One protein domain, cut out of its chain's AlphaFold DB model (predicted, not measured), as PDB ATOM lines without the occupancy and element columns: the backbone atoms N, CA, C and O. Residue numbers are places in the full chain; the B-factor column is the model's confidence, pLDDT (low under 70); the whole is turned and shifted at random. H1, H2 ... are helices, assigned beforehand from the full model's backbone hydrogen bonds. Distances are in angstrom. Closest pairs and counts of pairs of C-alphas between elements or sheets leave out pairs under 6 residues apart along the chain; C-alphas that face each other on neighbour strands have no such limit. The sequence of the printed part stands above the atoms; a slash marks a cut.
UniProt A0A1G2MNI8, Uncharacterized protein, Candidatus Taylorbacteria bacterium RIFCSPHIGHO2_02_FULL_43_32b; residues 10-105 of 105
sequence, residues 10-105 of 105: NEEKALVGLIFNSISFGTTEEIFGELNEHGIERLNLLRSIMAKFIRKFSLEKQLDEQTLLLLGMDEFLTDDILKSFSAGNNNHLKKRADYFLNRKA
ATOM      1  N   ASN A  10      58.730  17.429 -12.657       95.25
ATOM      2  CA  ASN A  10      58.312  17.732 -11.286       95.25
ATOM      3  C   ASN A  10      56.789  17.852 -11.160       95.25
ATOM      4  O   ASN A  10      56.223  17.398 -10.166       95.25
ATOM      5  N   GLU A  11      56.123  18.434 -12.156       93.81
ATOM      6  CA  GLU A  11      54.663  18.522 -12.197       93.81
ATOM      7  C   GLU A  11      54.024  17.148 -12.424       93.81
ATOM      8  O   GLU A  11      53.021  16.834 -11.788       93.81
ATOM      9  N   GLU A  12      54.629  16.290 -13.251       91.12
ATOM     10  CA  GLU A  12      54.199  14.898 -13.424       91.12
ATOM     11  C   GLU A  12      54.298  14.120 -12.106       91.12
ATOM     12  O   GLU A  12      53.331  13.483 -11.682       91.12
ATOM     13  N   LYS A  13      55.437  14.220 -11.407       91.19
ATOM     14  CA  LYS A  13      55.628  13.595 -10.087       91.19
ATOM     15  C   LYS A  13      54.623  14.115  -9.064       91.19
ATOM     16  O   LYS A  13      54.043  13.322  -8.320       91.19
ATOM     17  N   ALA A  14      54.389  15.427  -9.038       94.75
ATOM     18  CA  ALA A  14      53.398  16.032  -8.156       94.75
ATOM     19  C   ALA A  14      51.985  15.517  -8.466       94.75
ATOM     20  O   ALA A  14      51.257  15.141  -7.549       94.75
ATOM     21  N   LEU A  15      51.615  15.424  -9.747       91.88
ATOM     22  CA  LEU A  15      50.321  14.900 -10.174       91.88
ATOM     23  C   LEU A  15      50.134  13.433  -9.762       91.88
ATOM     24  O   LEU A  15      49.085  13.083  -9.221       91.88
ATOM     25  N   VAL A  16      51.152  12.588  -9.950       89.56
ATOM     26  CA  VAL A  16      51.124  11.192  -9.484       89.56
ATOM     27  C   VAL A  16      50.936  11.132  -7.966       89.56
ATOM     28  O   VAL A  16      50.093  10.371  -7.492       89.56
ATOM     29  N   GLY A  17      51.643  11.974  -7.205       93.25
ATOM     30  CA  GLY A  17      51.479  12.078  -5.753       93.25
ATOM     31  C   GLY A  17      50.070  12.511  -5.331       93.25
ATOM     32  O   GLY A  17      49.497  11.935  -4.408       93.25
ATOM     33  N   LEU A  18      49.468  13.478  -6.031       94.38
ATOM     34  CA  LEU A  18      48.091  13.915  -5.778       94.38
ATOM     35  C   LEU A  18      47.081  12.797  -6.051       94.38
ATOM     36  O   LEU A  18      46.161  12.599  -5.255       94.38
ATOM     37  N   ILE A  19      47.259  12.044  -7.140       92.06
ATOM     38  CA  ILE A  19      46.400  10.900  -7.472       92.06
ATOM     39  C   ILE A  19      46.553   9.805  -6.414       92.06
ATOM     40  O   ILE A  19      45.547   9.311  -5.905       92.06
ATOM     41  N   PHE A  20      47.789   9.468  -6.040       93.88
ATOM     42  CA  PHE A  20      48.084   8.492  -4.991       93.88
ATOM     43  C   PHE A  20      47.388   8.855  -3.674       93.88
ATOM     44  O   PHE A  20      46.660   8.041  -3.105       93.88
ATOM     45  N   ASN A  21      47.556  10.100  -3.222       95.69
ATOM     46  CA  ASN A  21      46.942  10.589  -1.991       95.69
ATOM     47  C   ASN A  21      45.414  10.585  -2.079       95.69
ATOM     48  O   ASN A  21      44.756  10.168  -1.128       95.69
ATOM     49  N   SER A  22      44.853  10.980  -3.225       96.19
ATOM     50  CA  SER A  22      43.403  10.965  -3.450       96.19
ATOM     51  C   SER A  22      42.827   9.551  -3.352       96.19
ATOM     52  O   SER A  22      41.795   9.355  -2.718       96.19
ATOM     53  N   ILE A  23      43.503   8.554  -3.934       97.44
ATOM     54  CA  ILE A  23      43.077   7.150  -3.851       97.44
ATOM     55  C   ILE A  23      43.231   6.624  -2.420       97.44
ATOM     56  O   ILE A  23      42.317   5.985  -1.903       97.44
ATOM     57  N   SER A  24      44.360   6.889  -1.759       96.50
ATOM     58  CA  SER A  24      44.620   6.411  -0.394       96.50
ATOM     59  C   SER A  24      43.630   6.983   0.628       96.50
ATOM     60  O   SER A  24      43.110   6.253   1.485       96.50
ATOM     61  N   PHE A  25      43.329   8.279   0.507       96.56
ATOM     62  CA  PHE A  25      42.343   8.959   1.336       96.56
ATOM     63  C   PHE A  25      40.927   8.474   1.026       96.56
ATOM     64  O   PHE A  25      40.260   7.996   1.936       96.56
ATOM     65  N   GLY A  26      40.521   8.446  -0.248       97.50
ATOM     66  CA  GLY A  26      39.203   7.936  -0.635       97.50
ATOM     67  C   GLY A  26      38.989   6.474  -0.233       97.50
ATOM     68  O   GLY A  26      37.905   6.103   0.193       97.50
ATOM     69  N   THR A  27      40.036   5.642  -0.258       97.19
ATOM     70  CA  THR A  27      39.977   4.273   0.289       97.19
ATOM     71  C   THR A  27      39.672   4.273   1.784       97.19
ATOM     72  O   THR A  27      38.952   3.407   2.265       97.19
ATOM     73  N   THR A  28      40.218   5.233   2.533       96.50
ATOM     74  CA  THR A  28      39.906   5.392   3.959       96.50
ATOM     75  C   THR A  28      38.436   5.746   4.140       96.50
ATOM     76  O   THR A  28      37.750   5.054   4.885       96.50
ATOM     77  N   GLU A  29      37.947   6.757   3.421       97.44
ATOM     78  CA  GLU A  29      36.545   7.188   3.481       97.44
ATOM     79  C   GLU A  29      35.585   6.050   3.088       97.44
ATOM     80  O   GLU A  29      34.577   5.830   3.754       97.44
ATOM     81  N   GLU A  30      35.917   5.261   2.058       96.94
ATOM     82  CA  GLU A  30      35.151   4.069   1.664       96.94
ATOM     83  C   GLU A  30      35.038   3.059   2.813       96.94
ATOM     84  O   GLU A  30      33.944   2.584   3.115       96.94
ATOM     85  N   ILE A  31      36.152   2.752   3.483       95.88
ATOM     86  CA  ILE A  31      36.192   1.787   4.594       95.88
ATOM     87  C   ILE A  31      35.347   2.255   5.778       95.88
ATOM     88  O   ILE A  31      34.746   1.430   6.468       95.88
ATOM     89  N   PHE A  32      35.306   3.563   6.028       95.06
ATOM     90  CA  PHE A  32      34.491   4.145   7.092       95.06
ATOM     91  C   PHE A  32      33.039   4.417   6.673       95.06
ATOM     92  O   PHE A  32      32.242   4.826   7.515       95.06
ATOM     93  N   GLY A  33      32.664   4.143   5.417       95.19
ATOM     94  CA  GLY A  33      31.315   4.399   4.907       95.19
ATOM     95  C   GLY A  33      30.997   5.890   4.756       95.19
ATOM     96  O   GLY A  33      29.837   6.285   4.835       95.19
ATOM     97  N   GLU A  34      32.022   6.720   4.571       97.31
ATOM     98  CA  GLU A  34      31.925   8.183   4.485       97.31
ATOM     99  C   GLU A  34      31.711   8.675   3.043       97.31
ATOM    100  O   GLU A  34      31.357   9.835   2.821       97.31
ATOM    101  N   LEU A  35      31.877   7.796   2.048       96.62
ATOM    102  CA  LEU A  35      31.604   8.106   0.645       96.62
ATOM    103  C   LEU A  35      30.141   7.852   0.274       96.62
ATOM    104  O   LEU A  35      29.564   6.814   0.589       96.62
ATOM    105  N   ASN A  36      29.571   8.782  -0.491       97.00
ATOM    106  CA  ASN A  36      28.331   8.551  -1.231       97.00
ATOM    107  C   ASN A  36      28.598   7.755  -2.526       97.00
ATOM    108  O   ASN A  36      29.748   7.534  -2.905       97.00
ATOM    109  N   GLU A  37      27.535   7.367  -3.239       96.19
ATOM    110  CA  GLU A  37      27.631   6.583  -4.484       96.19
ATOM    111  C   GLU A  37      28.582   7.215  -5.511       96.19
ATOM    112  O   GLU A  37      29.469   6.545  -6.037       96.19
ATOM    113  N   HIS A  38      28.484   8.530  -5.726       96.56
ATOM    114  CA  HIS A  38      29.354   9.240  -6.663       96.56
ATOM    115  C   HIS A  38      30.834   9.233  -6.232       96.56
ATOM    116  O   HIS A  38      31.741   9.126  -7.062       96.56
ATOM    117  N   GLY A  39      31.096   9.328  -4.926       96.88
ATOM    118  CA  GLY A  39      32.433   9.206  -4.352       96.88
ATOM    119  C   GLY A  39      33.038   7.826  -4.606       96.88
ATOM    120  O   GLY A  39      34.186   7.732  -5.041       96.88
ATOM    121  N   ILE A  40      32.244   6.768  -4.417       96.38
ATOM    122  CA  ILE A  40      32.640   5.382  -4.704       96.38
ATOM    123  C   ILE A  40      32.940   5.191  -6.195       96.38
ATOM    124  O   ILE A  40      33.987   4.643  -6.549       96.38
ATOM    125  N   GLU A  41      32.078   5.686  -7.086       97.44
ATOM    126  CA  GLU A  41      32.295   5.626  -8.539       97.44
ATOM    127  C   GLU A  41      33.604   6.309  -8.952       97.44
ATOM    128  O   GLU A  41      34.413   5.737  -9.692       97.44
ATOM    129  N   ARG A  42      33.852   7.520  -8.436       96.69
ATOM    130  CA  ARG A  42      35.080   8.272  -8.713       96.69
ATOM    131  C   ARG A  42      36.318   7.542  -8.193       96.69
ATOM    132  O   ARG A  42      37.325   7.480  -8.902       96.69
ATOM    133  N   LEU A  43      36.260   6.997  -6.981       97.44
ATOM    134  CA  LEU A  43      37.364   6.236  -6.398       97.44
ATOM    135  C   LEU A  43      37.683   4.988  -7.231       97.44
ATOM    136  O   LEU A  43      38.847   4.738  -7.551       97.44
ATOM    137  N   ASN A  44      36.658   4.247  -7.651       96.12
ATOM    138  CA  ASN A  44      36.820   3.062  -8.491       96.12
ATOM    139  C   ASN A  44      37.391   3.400  -9.875       96.12
ATOM    140  O   ASN A  44      38.248   2.670 -10.378       96.12
ATOM    141  N   LEU A  45      37.001   4.534 -10.467       96.06
ATOM    142  CA  LEU A  45      37.615   5.030 -11.699       96.06
ATOM    143  C   LEU A  45      39.120   5.286 -11.516       96.06
ATOM    144  O   LEU A  45      39.923   4.842 -12.339       96.06
ATOM    145  N   LEU A  46      39.514   5.965 -10.434       96.12
ATOM    146  CA  LEU A  46      40.923   6.253 -10.149       96.12
ATOM    147  C   LEU A  46      41.738   4.972  -9.924       96.12
ATOM    148  O   LEU A  46      42.817   4.834 -10.501       96.12
ATOM    149  N   ARG A  47      41.207   4.005  -9.163       96.38
ATOM    150  CA  ARG A  47      41.831   2.682  -8.991       96.38
ATOM    151  C   ARG A  47      41.980   1.945 -10.317       96.38
ATOM    152  O   ARG A  47      43.050   1.415 -10.594       96.38
ATOM    153  N   SER A  48      40.959   1.969 -11.175       95.69
ATOM    154  CA  SER A  48      41.019   1.343 -12.503       95.69
ATOM    155  C   SER A  48      42.116   1.953 -13.383       95.69
ATOM    156  O   SER A  48      42.851   1.235 -14.064       95.69
ATOM    157  N   ILE A  49      42.266   3.280 -13.360       93.62
ATOM    158  CA  ILE A  49      43.339   3.974 -14.082       93.62
ATOM    159  C   ILE A  49      44.706   3.595 -13.498       93.62
ATOM    160  O   ILE A  49      45.611   3.234 -14.254       93.62
ATOM    161  N   MET A  50      44.847   3.606 -12.171       94.50
ATOM    162  CA  MET A  50      46.082   3.212 -11.490       94.50
ATOM    163  C   MET A  50      46.472   1.766 -11.821       94.50
ATOM    164  O   MET A  50      47.614   1.497 -12.180       94.50
ATOM    165  N   ALA A  51      45.512   0.844 -11.811       95.06
ATOM    166  CA  ALA A  51      45.713  -0.553 -12.168       95.06
ATOM    167  C   ALA A  51      46.228  -0.725 -13.599       95.06
ATOM    168  O   ALA A  51      47.125  -1.530 -13.862       95.06
ATOM    169  N   LYS A  52      45.670   0.040 -14.546       95.06
ATOM    170  CA  LYS A  52      46.146   0.056 -15.935       95.06
ATOM    171  C   LYS A  52      47.588   0.546 -16.015       95.06
ATOM    172  O   LYS A  52      48.357  -0.026 -16.782       95.06
ATOM    173  N   PHE A  53      47.966   1.561 -15.237       92.19
ATOM    174  CA  PHE A  53      49.351   2.034 -15.198       92.19
ATOM    175  C   PHE A  53      50.302   1.014 -14.586       92.19
ATOM    176  O   PHE A  53      51.337   0.743 -15.190       92.19
ATOM    177  N   ILE A  54      49.929   0.399 -13.462       92.69
ATOM    178  CA  ILE A  54      50.722  -0.656 -12.823       92.69
ATOM    179  C   ILE A  54      51.037  -1.764 -13.833       92.69
ATOM    180  O   ILE A  54      52.206  -2.077 -14.033       92.69
ATOM    181  N   ARG A  55      50.021  -2.259 -14.552       94.88
ATOM    182  CA  ARG A  55      50.193  -3.291 -15.588       94.88
ATOM    183  C   ARG A  55      51.027  -2.813 -16.771       94.88
ATOM    184  O   ARG A  55      51.959  -3.492 -17.196       94.88
ATOM    185  N   LYS A  56      50.707  -1.632 -17.310       95.06
ATOM    186  CA  LYS A  56      51.379  -1.067 -18.493       95.06
ATOM    187  C   LYS A  56      52.880  -0.877 -18.270       95.06
ATOM    188  O   LYS A  56      53.649  -1.046 -19.212       95.06
ATOM    189  N   PHE A  57      53.275  -0.513 -17.054       92.56
ATOM    190  CA  PHE A  57      54.666  -0.255 -16.689       92.56
ATOM    191  C   PHE A  57      55.304  -1.391 -15.870       92.56
ATOM    192  O   PHE A  57      56.432  -1.239 -15.409       92.56
ATOM    193  N   SER A  58      54.609  -2.524 -15.709       91.75
ATOM    194  CA  SER A  58      55.079  -3.702 -14.964       91.75
ATOM    195  C   SER A  58      55.564  -3.373 -13.543       91.75
ATOM    196  O   SER A  58      56.639  -3.799 -13.104       91.75
ATOM    197  N   LEU A  59      54.785  -2.554 -12.832       90.56
ATOM    198  CA  LEU A  59      55.110  -2.059 -11.492       90.56
ATOM    199  C   LEU A  59      54.667  -3.012 -10.375       90.56
ATOM    200  O   LEU A  59      54.947  -2.733  -9.213       90.56
ATOM    201  N   GLU A  60      54.015  -4.139 -10.686       87.94
ATOM    202  CA  GLU A  60      53.460  -5.058  -9.679       87.94
ATOM    203  C   GLU A  60      54.522  -5.563  -8.698       87.94
ATOM    204  O   GLU A  60      54.232  -5.774  -7.530       87.94
ATOM    205  N   LYS A  61      55.761  -5.745  -9.170       84.69
ATOM    206  CA  LYS A  61      56.886  -6.212  -8.344       84.69
ATOM    207  C   LYS A  61      57.660  -5.085  -7.660       84.69
ATOM    208  O   LYS A  61      58.583  -5.364  -6.902       84.69
ATOM    209  N   GLN A  62      57.350  -3.834  -7.992       90.62
ATOM    210  CA  GLN A  62      58.032  -2.648  -7.467       90.62
ATOM    211  C   GLN A  62      57.229  -1.980  -6.350       90.62
ATOM    212  O   GLN A  62      57.807  -1.300  -5.508       90.62
ATOM    213  N   LEU A  63      55.907  -2.164  -6.351       92.06
ATOM    214  CA  LEU A  63      55.027  -1.701  -5.291       92.06
ATOM    215  C   LEU A  63      54.939  -2.762  -4.198       92.06
ATOM    216  O   LEU A  63      54.660  -3.926  -4.474       92.06
ATOM    217  N   ASP A  64      55.158  -2.349  -2.955       94.88
ATOM    218  CA  ASP A  64      54.960  -3.227  -1.812       94.88
ATOM    219  C   ASP A  64      53.463  -3.462  -1.532       94.88
ATOM    220  O   ASP A  64      52.581  -2.676  -1.902       94.88
ATOM    221  N   GLU A  65      53.169  -4.566  -0.850       95.44
ATOM    222  CA  GLU A  65      51.802  -4.998  -0.551       95.44
ATOM    223  C   GLU A  65      51.048  -4.001   0.340       95.44
ATOM    224  O   GLU A  65      49.835  -3.833   0.198       95.44
ATOM    225  N   GLN A  66      51.752  -3.299   1.234       95.88
ATOM    226  CA  GLN A  66      51.145  -2.277   2.081       95.88
ATOM    227  C   GLN A  66      50.684  -1.085   1.234       95.88
ATOM    228  O   GLN A  66      49.584  -0.576   1.444       95.88
ATOM    229  N   THR A  67      51.475  -0.658   0.253       95.50
ATOM    230  CA  THR A  67      51.124   0.392  -0.704       95.50
ATOM    231  C   THR A  67      49.893  -0.002  -1.518       95.50
ATOM    232  O   THR A  67      48.948   0.782  -1.631       95.50
ATOM    233  N   LEU A  68      49.846  -1.237  -2.020       96.12
ATOM    234  CA  LEU A  68      48.678  -1.762  -2.731       96.12
ATOM    235  C   LEU A  68      47.429  -1.794  -1.831       96.12
ATOM    236  O   LEU A  68      46.347  -1.399  -2.270       96.12
ATOM    237  N   LEU A  69      47.577  -2.168  -0.556       96.56
ATOM    238  CA  LEU A  69      46.489  -2.157   0.428       96.56
ATOM    239  C   LEU A  69      46.014  -0.737   0.767       96.56
ATOM    240  O   LEU A  69      44.813  -0.490   0.908       96.56
ATOM    241  N   LEU A  70      46.936   0.222   0.880       96.06
ATOM    242  CA  LEU A  70      46.610   1.628   1.122       96.06
ATOM    243  C   LEU A  70      45.798   2.228  -0.031       96.06
ATOM    244  O   LEU A  70      44.872   3.004   0.201       96.06
ATOM    245  N   LEU A  71      46.110   1.830  -1.259       96.19
ATOM    246  CA  LEU A  71      45.397   2.266  -2.456       96.19
ATOM    247  C   LEU A  71      44.086   1.492  -2.706       96.19
ATOM    248  O   LEU A  71      43.311   1.853  -3.593       96.19
ATOM    249  N   GLY A  72      43.823   0.430  -1.940       96.00
ATOM    250  CA  GLY A  72      42.671  -0.444  -2.159       96.00
ATOM    251  C   GLY A  72      42.736  -1.196  -3.487       96.00
ATOM    252  O   GLY A  72      41.716  -1.398  -4.140       96.00
ATOM    253  N   MET A  73      43.946  -1.570  -3.901       95.25
ATOM    254  CA  MET A  73      44.230  -2.309  -5.131       95.25
ATOM    255  C   MET A  73      44.104  -3.818  -4.866       95.25
ATOM    256  O   MET A  73      45.051  -4.584  -5.043       95.25
ATOM    257  N   ASP A  74      42.931  -4.232  -4.385       92.06
ATOM    258  CA  ASP A  74      42.623  -5.584  -3.896       92.06
ATOM    259  C   ASP A  74      42.775  -6.692  -4.950       92.06
ATOM    260  O   ASP A  74      43.012  -7.847  -4.592       92.06
ATOM    261  N   GLU A  75      42.704  -6.347  -6.237       91.88
ATOM    262  CA  GLU A  75      42.982  -7.261  -7.353       91.88
ATOM    263  C   GLU A  75      44.456  -7.702  -7.447       91.88
ATOM    264  O   GLU A  75      44.747  -8.729  -8.056       91.88
ATOM    265  N   PHE A  76      45.383  -6.954  -6.837       94.19
ATOM    266  CA  PHE A  76      46.810  -7.299  -6.771       94.19
ATOM    267  C   PHE A  76      47.195  -7.963  -5.441       94.19
ATOM    268  O   PHE A  76      48.357  -8.309  -5.240       94.19
ATOM    269  N   LEU A  77      46.233  -8.142  -4.531       94.25
ATOM    270  CA  LEU A  77      46.440  -8.724  -3.210       94.25
ATOM    271  C   LEU A  77      45.757 -10.087  -3.126       94.25
ATOM    272  O   LEU A  77      44.546 -10.211  -3.333       94.25
ATOM    273  N   THR A  78      46.528 -11.115  -2.781       95.31
ATOM    274  CA  THR A  78      45.975 -12.438  -2.480       95.31
ATOM    275  C   THR A  78      45.267 -12.426  -1.127       95.31
ATOM    276  O   THR A  78      45.540 -11.588  -0.263       95.31
ATOM    277  N   ASP A  79      44.369 -13.384  -0.911       95.94
ATOM    278  CA  ASP A  79      43.684 -13.531   0.378       95.94
ATOM    279  C   ASP A  79      44.662 -13.809   1.522       95.94
ATOM    280  O   ASP A  79      44.425 -13.370   2.642       95.94
ATOM    281  N   ASP A  80      45.771 -14.499   1.251       96.94
ATOM    282  CA  ASP A  80      46.807 -14.766   2.252       96.94
ATOM    283  C   ASP A  80      47.517 -13.478   2.682       96.94
ATOM    284  O   ASP A  80      47.730 -13.262   3.877       96.94
ATOM    285  N   ILE A  81      47.798 -12.577   1.733       95.94
ATOM    286  CA  ILE A  81      48.357 -11.254   2.036       95.94
ATOM    287  C   ILE A  81      47.372 -10.460   2.896       95.94
ATOM    288  O   ILE A  81      47.747  -9.943   3.951       95.94
ATOM    289  N   LEU A  82      46.094 -10.414   2.505       97.12
ATOM    290  CA  LEU A  82      45.061  -9.714   3.273       97.12
ATOM    291  C   LEU A  82      44.906 -10.302   4.687       97.12
ATOM    292  O   LEU A  82      44.890  -9.557   5.667       97.12
ATOM    293  N   LYS A  83      44.871 -11.631   4.827       97.38
ATOM    294  CA  LYS A  83      44.829 -12.307   6.134       97.38
ATOM    295  C   LYS A  83      46.049 -11.971   6.991       97.38
ATOM    296  O   LYS A  83      45.897 -11.797   8.199       97.38
ATOM    297  N   SER A  84      47.231 -11.826   6.391       97.31
ATOM    298  CA  SER A  84      48.442 -11.448   7.127       97.31
ATOM    299  C   SER A  84      48.336 -10.038   7.730       97.31
ATOM    300  O   SER A  84      48.628  -9.853   8.912       97.31
ATOM    301  N   PHE A  85      47.812  -9.063   6.976       97.56
ATOM    302  CA  PHE A  85      47.553  -7.713   7.485       97.56
ATOM    303  C   PHE A  85      46.423  -7.679   8.522       97.56
ATOM    304  O   PHE A  85      46.536  -6.960   9.517       97.56
ATOM    305  N   SER A  86      45.365  -8.472   8.331       96.75
ATOM    306  CA  SER A  86      44.248  -8.614   9.281       96.75
ATOM    307  C   SER A  86      44.699  -9.165  10.646       96.75
ATOM    308  O   SER A  86      44.248  -8.708  11.702       96.75
ATOM    309  N   ALA A  87      45.650 -10.104  10.643       96.31
ATOM    310  CA  ALA A  87      46.243 -10.676  11.852       96.31
ATOM    311  C   ALA A  87      47.324  -9.784  12.503       96.31
ATOM    312  O   ALA A  87      47.792 -10.089  13.602       96.31
ATOM    313  N   GLY A  88      47.734  -8.698  11.842       93.06
ATOM    314  CA  GLY A  88      48.790  -7.799  12.304       93.06
ATOM    315  C   GLY A  88      48.389  -6.889  13.474       93.06
ATOM    316  O   GLY A  88      47.232  -6.798  13.880       93.06
ATOM    317  N   ASN A  89      49.373  -6.158  14.009       91.75
ATOM    318  CA  ASN A  89      49.194  -5.212  15.121       91.75
ATOM    319  C   ASN A  89      48.901  -3.765  14.674       91.75
ATOM    320  O   ASN A  89      48.579  -2.913  15.504       91.75
ATOM    321  N   ASN A  90      49.005  -3.462  13.377       95.25
ATOM    322  CA  ASN A  90      48.683  -2.144  12.845       95.25
ATOM    323  C   ASN A  90      47.172  -2.030  12.598       95.25
ATOM    324  O   ASN A  90      46.660  -2.506  11.586       95.25
ATOM    325  N   ASN A  91      46.469  -1.343  13.502       93.38
ATOM    326  CA  ASN A  91      45.016  -1.161  13.433       93.38
ATOM    327  C   ASN A  91      44.523  -0.556  12.107       93.38
ATOM    328  O   ASN A  91      43.430  -0.900  11.658       93.38
ATOM    329  N   HIS A  92      45.295   0.335  11.476       91.81
ATOM    330  CA  HIS A  92      44.902   0.927  10.194       91.81
ATOM    331  C   HIS A  92      44.958  -0.094   9.057       91.81
ATOM    332  O   HIS A  92      44.019  -0.177   8.268       91.81
ATOM    333  N   LEU A  93      46.033  -0.883   8.985       95.31
ATOM    334  CA  LEU A  93      46.182  -1.915   7.955       95.31
ATOM    335  C   LEU A  93      45.207  -3.070   8.178       95.31
ATOM    336  O   LEU A  93      44.606  -3.545   7.221       95.31
ATOM    337  N   LYS A  94      44.970  -3.446   9.438       96.38
ATOM    338  CA  LYS A  94      43.982  -4.458   9.805       96.38
ATOM    339  C   LYS A  94      42.582  -4.101   9.309       96.38
ATOM    340  O   LYS A  94      41.989  -4.879   8.574       96.38
ATOM    341  N   LYS A  95      42.080  -2.901   9.633       95.50
ATOM    342  CA  LYS A  95      40.748  -2.451   9.187       95.50
ATOM    343  C   LYS A  95      40.607  -2.461   7.664       95.50
ATOM    344  O   LYS A  95      39.572  -2.866   7.149       95.50
ATOM    345  N   ARG A  96      41.656  -2.033   6.953       96.00
ATOM    346  CA  ARG A  96      41.714  -2.076   5.484       96.00
ATOM    347  C   ARG A  96      41.624  -3.509   4.969       96.00
ATOM    348  O   ARG A  96      40.813  -3.790   4.095       96.00
ATOM    349  N   ALA A  97      42.427  -4.407   5.522       97.06
ATOM    350  CA  ALA A  97      42.440  -5.802   5.113       97.06
ATOM    351  C   ALA A  97      41.105  -6.506   5.394       97.06
ATOM    352  O   ALA A  97      40.576  -7.167   4.503       97.06
ATOM    353  N   ASP A  98      40.529  -6.303   6.581       96.75
ATOM    354  CA  ASP A  98      39.223  -6.850   6.964       96.75
ATOM    355  C   ASP A  98      38.119  -6.384   6.005       96.75
ATOM    356  O   ASP A  98      37.298  -7.185   5.561       96.75
ATOM    357  N   TYR A  99      38.124  -5.099   5.636       96.69
ATOM    358  CA  TYR A  99      37.185  -4.552   4.659       96.69
ATOM    359  C   TYR A  99      37.282  -5.268   3.303       96.69
ATOM    360  O   TYR A  99      36.269  -5.735   2.782       96.69
ATOM    361  N   PHE A 100      38.489  -5.404   2.741       96.56
ATOM    362  CA  PHE A 100      38.661  -6.043   1.431       96.56
ATOM    363  C   PHE A 100      38.427  -7.556   1.457       96.56
ATOM    364  O   PHE A 100      37.942  -8.099   0.468       96.56
ATOM    365  N   LEU A 101      38.702  -8.236   2.575       96.50
ATOM    366  CA  LEU A 101      38.316  -9.639   2.765       96.50
ATOM    367  C   LEU A 101      36.794  -9.802   2.724       96.50
ATOM    368  O   LEU A 101      36.295 -10.660   2.006       96.50
ATOM    369  N   ASN A 102      36.061  -8.942   3.436       94.81
ATOM    370  CA  ASN A 102      34.598  -8.984   3.455       94.81
ATOM    371  C   ASN A 102      33.981  -8.610   2.102       94.81
ATOM    372  O   ASN A 102      32.938  -9.143   1.749       94.81
ATOM    373  N   ARG A 103      34.617  -7.717   1.333       89.56
ATOM    374  CA  ARG A 103      34.151  -7.332  -0.009       89.56
ATOM    375  C   ARG A 103      34.289  -8.460  -1.040       89.56
ATOM    376  O   ARG A 103      33.571  -8.453  -2.036       89.56
ATOM    377  N   LYS A 104      35.233  -9.383  -0.833       82.94
ATOM    378  CA  LYS A 104      35.478 -10.537  -1.714       82.94
ATOM    379  C   LYS A 104      34.595 -11.753  -1.396       82.94
ATOM    380  O   LYS A 104      34.532 -12.652  -2.232       82.94
ATOM    381  N   ALA A 105      33.994 -11.801  -0.205       72.50
ATOM    382  CA  ALA A 105      33.147 -12.898   0.270       72.50
ATOM    383  C   ALA A 105      31.737 -12.841  -0.334       72.50
ATOM    384  O   ALA A 105      31.190 -13.934  -0.609       72.50
TER     385      ALA A 105
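This is residues 10 to 105 of the 105 residues of an uncharacterized protein of Candidatus Taylorbacteria bacterium RIFCSPHIGHO2_02_FULL_43_32b (UniProt A0A1G2MNI8). Two long helices, H1 and H2, cross at a steep angle, and a smaller helical hairpin of H4 and H5 packs on the end of H1 through H5 alone, residues 95 to 99 of H5 running across residues 28 to 31 of H1, while H2 stays apart from the hairpin. The short H3 sits near the middle, between H1 and the hairpin, and residues 10 to 15 of H1 stick out from the body. The printed part has 96 residues with five named helices, in the order H1, H2, H3, H4, H5, and no named strand, and its class is all helix. The whole is compact, with a radius of gyration of the C-alphas of 13.3 A and spans of 38 by 33 by 22 A.

H1 is residues 10 to 32, 33.0 A from first to last C-alpha, beginning at C-alpha 10 at (58.312, 17.732, -11.286). H2 is residues 37 to 56, 28.6 A long, beginning at C-alpha 37 at (27.631, 6.583, -4.484). H3 is residues 65 to 70, 8.6 A long, and H4 is residues 79 to 86, 10.2 A long. H5 is residues 91 to 104, 20.2 A long, ending at C-alpha 104 at (35.478, -10.537, -1.714).

H1 touches H2, which meets it with residues 39 to 47 alone; their closest C-alphas, those of Gly 26 and Leu 43, are 6.3 A apart. The two run opposite ways at a steep tilt of 49 degrees. H1 touches H5 with residues 28 to 31 alone, about perpendicular at 75 degrees; the closest C-alphas, of Ile 31 and Tyr 99, are 6.4 A apart. H3 touches H5, about perpendicular at 89 degrees, with the closest C-alphas, of Leu 69 and Arg 96, 7.0 A apart. H1 and H3 are close but not clearly touching, with the closest C-alphas, of Ser 24 and Leu 70, 5.4 A apart. H4 and H5 touch and form a helical hairpin, running opposite ways at a shallow tilt of 33 degrees, only just short of steep; their closest C-alphas, of Ser 86 and Lys 94, are 4.2 A apart. H2 is apart from H3, H4 and H5, and H1 is apart from H4. The helix packing is mostly crossed, the helices standing at an angle where they touch. In H1, H2, H3, H4 and H5 every O i to N i+4 pair is within hydrogen-bond range.

The two C-alphas farthest apart, those of Asn 10 and Ala 105, are 41.3 A apart. The printed part has no cut. The links H1 to H2 and H4 to H5 are tight, those from H2 to H3 and H3 to H4 are short, and no link is long. The mean pLDDT of the printed part is 94.5, and no printed residue is under 70.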